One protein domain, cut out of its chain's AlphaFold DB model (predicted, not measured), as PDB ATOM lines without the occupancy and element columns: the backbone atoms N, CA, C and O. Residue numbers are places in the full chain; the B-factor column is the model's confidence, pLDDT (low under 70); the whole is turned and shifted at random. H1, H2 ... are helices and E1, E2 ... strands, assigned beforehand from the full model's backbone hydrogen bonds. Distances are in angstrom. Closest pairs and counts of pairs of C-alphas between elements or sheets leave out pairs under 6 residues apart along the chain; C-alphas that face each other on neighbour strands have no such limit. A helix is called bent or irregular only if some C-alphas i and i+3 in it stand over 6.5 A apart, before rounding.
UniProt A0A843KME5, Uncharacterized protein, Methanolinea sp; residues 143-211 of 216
ATOM      1  N   TYR A 143      27.409  57.570   1.207       97.31
ATOM      2  CA  TYR A 143      27.479  56.423   2.132       97.31
ATOM      3  C   TYR A 143      26.141  55.697   2.347       97.31
ATOM      4  O   TYR A 143      26.119  54.621   2.949       97.31
ATOM      5  N   GLN A 144      25.023  56.255   1.875       96.44
ATOM      6  CA  GLN A 144      23.706  55.613   1.896       96.44
ATOM      7  C   GLN A 144      22.889  55.993   0.656       96.44
ATOM      8  O   GLN A 144      22.969  57.112   0.171       96.44
ATOM      9  N   ASP A 145      22.053  55.083   0.173       95.56
ATOM     10  CA  ASP A 145      21.213  55.246  -1.025       95.56
ATOM     11  C   ASP A 145      19.755  55.627  -0.699       95.56
ATOM     12  O   ASP A 145      18.954  55.932  -1.584       95.56
ATOM     13  N   ILE A 146      19.394  55.645   0.583       96.25
ATOM     14  CA  ILE A 146      18.091  56.098   1.076       96.25
ATOM     15  C   ILE A 146      18.250  57.485   1.688       96.25
ATOM     16  O   ILE A 146      19.174  57.726   2.465       96.25
ATOM     17  N   LEU A 147      17.320  58.393   1.403       96.00
ATOM     18  CA  LEU A 147      17.364  59.759   1.915       96.00
ATOM     19  C   LEU A 147      16.054  60.141   2.599       96.00
ATOM     20  O   LEU A 147      14.993  60.035   1.998       96.00
ATOM     21  N   ALA A 148      16.124  60.629   3.836       97.00
ATOM     22  CA  ALA A 148      14.981  61.226   4.517       97.00
ATOM     23  C   ALA A 148      15.071  62.750   4.444       97.00
ATOM     24  O   ALA A 148      16.079  63.324   4.861       97.00
ATOM     25  N   VAL A 149      14.026  63.392   3.925       97.25
ATOM     26  CA  VAL A 149      13.957  64.849   3.744       97.25
ATOM     27  C   VAL A 149      12.567  65.385   4.056       97.25
ATOM     28  O   VAL A 149      11.571  64.676   3.916       97.25
ATOM     29  N   ARG A 150      12.477  66.660   4.425       95.75
ATOM     30  CA  ARG A 150      11.213  67.402   4.458       95.75
ATOM     31  C   ARG A 150      10.868  67.912   3.066       95.75
ATOM     32  O   ARG A 150      11.734  68.077   2.203       95.75
ATOM     33  N   SER A 151       9.600  68.254   2.863       92.38
ATOM     34  CA  SER A 151       9.117  68.769   1.577       92.38
ATOM     35  C   SER A 151       9.840  70.033   1.098       92.38
ATOM     36  O   SER A 151      10.038  70.224  -0.103       92.38
ATOM     37  N   SER A 152      10.332  70.863   2.024       94.00
ATOM     38  CA  SER A 152      11.143  72.046   1.713       94.00
ATOM     39  C   SER A 152      12.431  71.733   0.946       94.00
ATOM     40  O   SER A 152      12.933  72.600   0.234       94.00
ATOM     41  N   ALA A 153      12.969  70.518   1.075       96.19
ATOM     42  CA  ALA A 153      14.203  70.105   0.418       96.19
ATOM     43  C   ALA A 153      13.977  69.330  -0.889       96.19
ATOM     44  O   ALA A 153      14.955  68.980  -1.545       96.19
ATOM     45  N   LEU A 154      12.728  69.118  -1.330       95.31
ATOM     46  CA  LEU A 154      12.426  68.419  -2.589       95.31
ATOM     47  C   LEU A 154      13.147  69.029  -3.800       95.31
ATOM     48  O   LEU A 154      13.642  68.293  -4.645       95.31
ATOM     49  N   GLY A 155      13.257  70.361  -3.859       95.06
ATOM     50  CA  GLY A 155      14.007  71.037  -4.924       95.06
ATOM     51  C   GLY A 155      15.496  70.683  -4.908       95.06
ATOM     52  O   GLY A 155      16.070  70.392  -5.948       95.06
ATOM     53  N   VAL A 156      16.102  70.615  -3.718       96.19
ATOM     54  CA  VAL A 156      17.504  70.204  -3.557       96.19
ATOM     55  C   VAL A 156      17.689  68.743  -3.957       96.19
ATOM     56  O   VAL A 156      18.678  68.417  -4.603       96.19
ATOM     57  N   VAL A 157      16.743  67.869  -3.598       96.06
ATOM     58  CA  VAL A 157      16.784  66.457  -3.998       96.06
ATOM     59  C   VAL A 157      16.718  66.323  -5.516       96.06
ATOM     60  O   VAL A 157      17.544  65.619  -6.086       96.06
ATOM     61  N   ALA A 158      15.808  67.045  -6.175       94.69
ATOM     62  CA  ALA A 158      15.712  67.050  -7.633       94.69
ATOM     63  C   ALA A 158      16.990  67.576  -8.315       94.69
ATOM     64  O   ALA A 158      17.357  67.110  -9.384       94.69
ATOM     65  N   GLU A 159      17.713  68.510  -7.691       94.50
ATOM     66  CA  GLU A 159      18.988  69.021  -8.216       94.50
ATOM     67  C   GLU A 159      20.180  68.063  -8.064       94.50
ATOM     68  O   GLU A 159      21.194  68.267  -8.731       94.50
ATOM     69  N   ILE A 160      20.129  67.104  -7.134       95.12
ATOM     70  CA  ILE A 160      21.236  66.160  -6.875       95.12
ATOM     71  C   ILE A 160      20.929  64.745  -7.356       95.12
ATOM     72  O   ILE A 160      21.817  63.905  -7.381       95.12
ATOM     73  N   MET A 161      19.687  64.456  -7.736       92.12
ATOM     74  CA  MET A 161      19.256  63.109  -8.106       92.12
ATOM     75  C   MET A 161      19.941  62.535  -9.354       92.12
ATOM     76  O   MET A 161      19.879  61.326  -9.557       92.12
ATOM     77  N   ASP A 162      20.539  63.394 -10.182       90.88
ATOM     78  CA  ASP A 162      21.325  62.999 -11.354       90.88
ATOM     79  C   ASP A 162      22.780  62.665 -10.979       90.88
ATOM     80  O   ASP A 162      23.451  61.925 -11.699       90.88
ATOM     81  N   ASP A 163      23.262  63.188  -9.845       94.81
ATOM     82  CA  ASP A 163      24.629  62.991  -9.349       94.81
ATOM     83  C   ASP A 163      24.752  61.735  -8.461       94.81
ATOM     84  O   ASP A 163      25.851  61.208  -8.289       94.81
ATOM     85  N   TYR A 164      23.639  61.252  -7.892       95.62
ATOM     86  CA  TYR A 164      23.612  60.156  -6.918       95.62
ATOM     87  C   TYR A 164      22.520  59.128  -7.228       95.62
ATOM     88  O   TYR A 164      21.402  59.476  -7.612       95.62
ATOM     89  N   ASP A 165      22.813  57.854  -6.967       91.88
ATOM     90  CA  ASP A 165      21.837  56.768  -7.075       91.88
ATOM     91  C   ASP A 165      20.949  56.713  -5.820       91.88
ATOM     92  O   ASP A 165      21.263  56.066  -4.823       91.88
ATOM     93  N   ILE A 166      19.850  57.470  -5.847       95.31
ATOM     94  CA  ILE A 166      18.887  57.528  -4.742       95.31
ATOM     95  C   ILE A 166      17.861  56.403  -4.908       95.31
ATOM     96  O   ILE A 166      16.918  56.523  -5.696       95.31
ATOM     97  N   GLN A 167      17.995  55.344  -4.110       95.56
ATOM     98  CA  GLN A 167      17.100  54.190  -4.129       95.56
ATOM     99  C   GLN A 167      15.717  54.510  -3.551       95.56
ATOM    100  O   GLN A 167      14.709  54.056  -4.095       95.56
ATOM    101  N   LYS A 168      15.640  55.238  -2.431       96.38
ATOM    102  CA  LYS A 168      14.369  55.611  -1.782       96.38
ATOM    103  C   LYS A 168      14.438  57.022  -1.208       96.38
ATOM    104  O   LYS A 168      15.449  57.412  -0.627       96.38
ATOM    105  N   ILE A 169      13.326  57.748  -1.288       97.06
ATOM    106  CA  ILE A 169      13.133  59.026  -0.600       97.06
ATOM    107  C   ILE A 169      12.048  58.848   0.457       97.06
ATOM    108  O   ILE A 169      10.908  58.506   0.146       97.06
ATOM    109  N   ILE A 170      12.403  59.109   1.710       97.25
ATOM    110  CA  ILE A 170      11.468  59.202   2.825       97.25
ATOM    111  C   ILE A 170      11.073  60.672   2.977       97.25
ATOM    112  O   ILE A 170      11.887  61.504   3.375       97.25
ATOM    113  N   LEU A 171       9.823  60.998   2.667       96.69
ATOM    114  CA  LEU A 171       9.272  62.336   2.822       96.69
ATOM    115  C   LEU A 171       8.701  62.487   4.226       96.69
ATOM    116  O   LEU A 171       7.669  61.910   4.570       96.69
ATOM    117  N   VAL A 172       9.421  63.237   5.050       95.75
ATOM    118  CA  VAL A 172       9.079  63.490   6.447       95.75
ATOM    119  C   VAL A 172       8.021  64.583   6.513       95.75
ATOM    120  O   VAL A 172       8.227  65.669   5.968       95.75
ATOM    121  N   ASP A 173       6.916  64.300   7.206       92.94
ATOM    122  CA  ASP A 173       5.798  65.235   7.408       92.94
ATOM    123  C   ASP A 173       5.126  65.695   6.105       92.94
ATOM    124  O   ASP A 173       4.618  66.814   6.011       92.94
ATOM    125  N   ALA A 174       5.132  64.825   5.093       91.94
ATOM    126  CA  ALA A 174       4.572  65.123   3.784       91.94
ATOM    127  C   ALA A 174       3.056  65.346   3.828       91.94
ATOM    128  O   ALA A 174       2.319  64.671   4.555       91.94
ATOM    129  N   ARG A 175       2.594  66.268   2.983       91.56
ATOM    130  CA  ARG A 175       1.187  66.425   2.610       91.56
ATOM    131  C   ARG A 175       0.954  65.917   1.191       91.56
ATOM    132  O   ARG A 175       1.897  65.687   0.439       91.56
ATOM    133  N   GLU A 176      -0.312  65.810   0.802       91.31
ATOM    134  CA  GLU A 176      -0.718  65.400  -0.549       91.31
ATOM    135  C   GLU A 176      -0.013  66.211  -1.653       91.31
ATOM    136  O   GLU A 176       0.527  65.637  -2.595       91.31
ATOM    137  N   GLU A 177       0.068  67.537  -1.506       92.19
ATOM    138  CA  GLU A 177       0.764  68.411  -2.461       92.19
ATOM    139  C   GLU A 177       2.266  68.100  -2.582       92.19
ATOM    140  O   GLU A 177       2.830  68.165  -3.674       92.19
ATOM    141  N   ASP A 178       2.911  67.704  -1.485       94.31
ATOM    142  CA  ASP A 178       4.332  67.357  -1.466       94.31
ATOM    143  C   ASP A 178       4.584  66.012  -2.148       94.31
ATOM    144  O   ASP A 178       5.572  65.854  -2.868       94.31
ATOM    145  N   LEU A 179       3.669  65.056  -1.959       93.12
ATOM    146  CA  LEU A 179       3.710  63.760  -2.629       93.12
ATOM    147  C   LEU A 179       3.523  63.915  -4.135       93.12
ATOM    148  O   LEU A 179       4.298  63.349  -4.902       93.12
ATOM    149  N   LEU A 180       2.555  64.727  -4.567       93.38
ATOM    150  CA  LEU A 180       2.351  65.020  -5.986       93.38
ATOM    151  C   LEU A 180       3.593  65.659  -6.613       93.38
ATOM    152  O   LEU A 180       4.001  65.238  -7.690       93.38
ATOM    153  N   ARG A 181       4.237  66.603  -5.917       94.25
ATOM    154  CA  ARG A 181       5.500  67.209  -6.370       94.25
ATOM    155  C   ARG A 181       6.644  66.203  -6.451       94.25
ATOM    156  O   ARG A 181       7.413  66.236  -7.403       94.25
ATOM    157  N   ALA A 182       6.775  65.310  -5.473       94.38
ATOM    158  CA  ALA A 182       7.790  64.260  -5.515       94.38
ATOM    159  C   ALA A 182       7.563  63.283  -6.683       94.38
ATOM    160  O   ALA A 182       8.518  62.864  -7.338       94.38
ATOM    161  N   LEU A 183       6.295  62.989  -6.993       94.88
ATOM    162  CA  LEU A 183       5.889  62.148  -8.121       94.88
ATOM    163  C   LEU A 183       6.191  62.756  -9.501       94.88
ATOM    164  O   LEU A 183       6.116  62.044 -10.503       94.88
ATOM    165  N   GLU A 184       6.533  64.044  -9.587       93.56
ATOM    166  CA  GLU A 184       6.964  64.671 -10.846       93.56
ATOM    167  C   GLU A 184       8.343  64.178 -11.298       93.56
ATOM    168  O   GLU A 184       8.643  64.221 -12.491       93.56
ATOM    169  N   PHE A 185       9.176  63.708 -10.363       92.50
ATOM    170  CA  PHE A 185      10.555  63.309 -10.647       92.50
ATOM    171  C   PHE A 185      10.942  61.929 -10.093       92.50
ATOM    172  O   PHE A 185      11.984  61.390 -10.472       92.50
ATOM    173  N   ARG A 186      10.126  61.305  -9.233       93.56
ATOM    174  CA  ARG A 186      10.352  59.934  -8.749       93.56
ATOM    175  C   ARG A 186       9.083  59.100  -8.750       93.56
ATOM    176  O   ARG A 186       8.020  59.571  -8.367       93.56
ATOM    177  N   ASP A 187       9.214  57.830  -9.124       93.00
ATOM    178  CA  ASP A 187       8.083  56.908  -9.115       93.00
ATOM    179  C   ASP A 187       7.629  56.587  -7.690       93.00
ATOM    180  O   ASP A 187       8.422  56.552  -6.746       93.00
ATOM    181  N   ALA A 188       6.335  56.295  -7.544       92.56
ATOM    182  CA  ALA A 188       5.703  56.058  -6.248       92.56
ATOM    183  C   ALA A 188       6.364  54.926  -5.450       92.56
ATOM    184  O   ALA A 188       6.425  54.997  -4.227       92.56
ATOM    185  N   GLU A 189       6.903  53.899  -6.117       93.75
ATOM    186  CA  GLU A 189       7.590  52.805  -5.428       93.75
ATOM    187  C   GLU A 189       8.871  53.260  -4.724       93.75
ATOM    188  O   GLU A 189       9.298  52.618  -3.764       93.75
ATOM    189  N   HIS A 190       9.476  54.366  -5.165       95.25
ATOM    190  CA  HIS A 190      10.677  54.949  -4.574       95.25
ATOM    191  C   HIS A 190      10.382  55.963  -3.463       95.25
ATOM    192  O   HIS A 190      11.319  56.471  -2.846       95.25
ATOM    193  N   LEU A 191       9.109  56.236  -3.173       95.25
ATOM    194  CA  LEU A 191       8.686  57.191  -2.155       95.25
ATOM    195  C   LEU A 191       8.134  56.473  -0.921       95.25
ATOM    196  O   LEU A 191       7.397  55.493  -1.015       95.25
ATOM    197  N   ILE A 192       8.494  56.978   0.255       94.94
ATOM    198  CA  ILE A 192       8.009  56.506   1.552       94.94
ATOM    199  C   ILE A 192       7.550  57.724   2.350       94.94
ATOM    200  O   ILE A 192       8.268  58.714   2.437       94.94
ATOM    201  N   CYS A 193       6.383  57.653   2.979       94.44
ATOM    202  CA  CYS A 193       5.929  58.692   3.901       94.44
ATOM    203  C   CYS A 193       6.491  58.417   5.297       94.44
ATOM    204  O   CYS A 193       6.324  57.323   5.842       94.44
ATOM    205  N   GLY A 194       7.178  59.402   5.868       94.19
ATOM    206  CA  GLY A 194       7.774  59.330   7.197       94.19
ATOM    207  C   GLY A 194       7.236  60.412   8.126       94.19
ATOM    208  O   GLY A 194       6.629  61.391   7.696       94.19
ATOM    209  N   GLY A 195       7.510  60.257   9.418       93.12
ATOM    210  CA  GLY A 195       7.185  61.258  10.427       93.12
ATOM    211  C   GLY A 195       8.305  61.427  11.447       93.12
ATOM    212  O   GLY A 195       9.017  60.477  11.777       93.12
ATOM    213  N   TYR A 196       8.445  62.644  11.956       91.19
ATOM    214  CA  TYR A 196       9.282  63.025  13.079       91.19
ATOM    215  C   TYR A 196       8.499  63.903  14.081       91.19
ATOM    216  O   TYR A 196       8.501  65.131  14.004       91.19
ATOM    217  N   CYS A 197       7.845  63.266  15.059       88.00
ATOM    218  CA  CYS A 197       7.110  63.961  16.120       88.00
ATOM    219  C   CYS A 197       8.066  64.730  17.052       88.00
ATOM    220  O   CYS A 197       8.951  64.123  17.656       88.00
ATOM    221  N   GLN A 198       7.882  66.046  17.194       79.56
ATOM    222  CA  GLN A 198       8.714  66.891  18.070       79.56
ATOM    223  C   GLN A 198       8.104  67.136  19.457       79.56
ATOM    224  O   GLN A 198       8.855  67.394  20.394       79.56
ATOM    225  N   ASP A 199       6.780  67.007  19.591       73.88
ATOM    226  CA  ASP A 199       6.019  67.352  20.800       73.88
ATOM    227  C   ASP A 199       4.985  66.256  21.148       73.88
ATOM    228  O   ASP A 199       5.300  65.067  21.119       73.88
ATOM    229  N   SER A 200       3.744  66.620  21.504       73.19
ATOM    230  CA  SER A 200       2.678  65.646  21.764       73.19
ATOM    231  C   SER A 200       2.331  64.869  20.496       73.19
ATOM    232  O   SER A 200       1.956  65.439  19.470       73.19
ATOM    233  N   CYS A 201       2.417  63.544  20.592       82.06
ATOM    234  CA  CYS A 201       2.249  62.655  19.452       82.06
ATOM    235  C   CYS A 201       0.851  62.029  19.334       82.06
ATOM    236  O   CYS A 201       0.661  61.151  18.490       82.06
ATOM    237  N   ASP A 202      -0.117  62.450  20.157       76.06
ATOM    238  CA  ASP A 202      -1.397  61.743  20.344       76.06
ATOM    239  C   ASP A 202      -2.223  61.604  19.053       76.06
ATOM    240  O   ASP A 202      -2.860  60.575  18.824       76.06
ATOM    241  N   GLN A 203      -2.204  62.625  18.190       85.19
ATOM    242  CA  GLN A 203      -2.867  62.603  16.871       85.19
ATOM    243  C   GLN A 203      -1.882  62.688  15.704       85.19
ATOM    244  O   GLN A 203      -2.239  62.416  14.561       85.19
ATOM    245  N   TYR A 204      -0.630  63.037  15.990       92.06
ATOM    246  CA  TYR A 204       0.391  63.285  14.984       92.06
ATOM    247  C   TYR A 204       0.610  62.065  14.075       92.06
ATOM    248  O   TYR A 204       0.518  62.171  12.855       92.06
ATOM    249  N   TRP A 205       0.799  60.875  14.652       93.00
ATOM    250  CA  TRP A 205       1.081  59.675  13.858       93.00
ATOM    251  C   TRP A 205      -0.102  59.240  12.990       93.00
ATOM    252  O   TRP A 205       0.111  58.701  11.910       93.00
ATOM    253  N   LYS A 206      -1.338  59.525  13.421       91.31
ATOM    254  CA  LYS A 206      -2.528  59.287  12.594       91.31
ATOM    255  C   LYS A 206      -2.541  60.208  11.380       91.31
ATOM    256  O   LYS A 206      -2.737  59.718  10.277       91.31
ATOM    257  N   SER A 207      -2.221  61.493  11.562       90.50
ATOM    258  CA  SER A 207      -2.128  62.423  10.429       90.50
ATOM    259  C   SER A 207      -1.042  62.034   9.422       90.50
ATOM    260  O   SER A 207      -1.235  62.215   8.226       90.50
ATOM    261  N   VAL A 208       0.071  61.439   9.872       91.50
ATOM    262  CA  VAL A 208       1.117  60.931   8.966       91.50
ATOM    263  C   VAL A 208       0.567  59.810   8.080       91.50
ATOM    264  O   VAL A 208       0.814  59.812   6.879       91.50
ATOM    265  N   VAL A 209      -0.200  58.875   8.650       91.25
ATOM    266  CA  VAL A 209      -0.800  57.763   7.892       91.25
ATOM    267  C   VAL A 209      -1.911  58.249   6.963       91.25
ATOM    268  O   VAL A 209      -1.958  57.828   5.811       91.25
ATOM    269  N   GLU A 210      -2.768  59.159   7.424       89.81
ATOM    270  CA  GLU A 210      -3.836  59.752   6.606       89.81
ATOM    271  C   GLU A 210      -3.277  60.507   5.391       89.81
ATOM    272  O   GLU A 210      -3.816  60.396   4.292       89.81
ATOM    273  N   ASN A 211      -2.156  61.213   5.563       88.19
ATOM    274  CA  ASN A 211      -1.504  61.959   4.488       88.19
ATOM    275  C   ASN A 211      -0.634  61.085   3.570       88.19
ATOM    276  O   ASN A 211      -0.122  61.588   2.575       88.19
TER     277      ASN A 211
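What this domain is: This is residues 143 to 211 of the 216 residues of an uncharacterized protein of Methanolinea sp (UniProt A0A843KME5). A small sheet of three short parallel strands, E1, E2 and E3, has H1 over E1, while H2 runs nearly the same way as H1 and only grazes the sheet. Beyond E3 the backbone runs out into a loop, whose residues 198 to 203 stick out at one end, and folds back into H3, which also only grazes the sheet. The printed part has 69 residues, with three named helices and three named strands in the order E1 H1 E2 H2 E3 H3; the sheet's order is E1 E2 E3, and the class is mixed, helices and strands. The whole is compact, with a radius of gyration of the C-alphas of 12.4 A, and its outline is only just elongated, with spans of 39 by 26 by 20 A.

How they stand to each other: In the sheet, E2, residues 168 to 172, is the inner strand between the edge strands E1, residues 146 to 150, and E3, residues 191 to 194. E1 and E2 are parallel at 25 degrees, with N 147 and O 168 within hydrogen-bond range at 2.9 A. E2 and E3 are parallel at 33 degrees, with N 171 and O 192 within hydrogen-bond range at 2.8 A. H1, residues 151 to 160, is on the sheet over E1, at a height over the sheet of 9.0 A, and runs along the strands at 21 degrees to E1 on the local plane. H2, residues 176 to 182, only grazes the sheet with its residues 178 to 182. H1 and H2 only just touch, with 3 pairs of C-alphas within 8 A; the closest C-alphas are those of Ser 151 and Asp 178, 5.8 A apart. They run the same way at a shallow tilt of 10 degrees. E1, H1, E2 and E2, H2, E3 are strand-helix-strand units, two parallel neighbour strands with a helix between them along the chain, each with a right-handed crossover. H3, residues 204 to 210, only grazes the sheet with its residues 205 to 209; the closest C-alphas of E3 and H3 are those of Gly 194 and Val 208, 7.1 A apart. H3 is apart from H1 and H2. Every O i to N i+4 pair is within hydrogen-bond range in H2 and H3, and 4 of 6 are in H1.

Where its parts are: E1 begins at C-alpha 146 (18.091, 56.098, 1.076) and is 13.7 A long. E2 is 12.6 A long and E3 9.6 A. H1 is 15.0 A long and irregular, with C-alphas 152 and 155 7.3 A apart. H2 is 9.9 A long. H3 is 10.0 A long and ends at C-alpha 210 (-3.836, 59.752, 6.606).

The domain as a whole: The two C-alphas farthest apart are those of Asp 163 and Asp 202, 39.5 A. The printed part has no cut and no long link; E1 to H1 and E2 to H2 are tight. The mean pLDDT of the printed part is 92.6, and no printed residue is under 70.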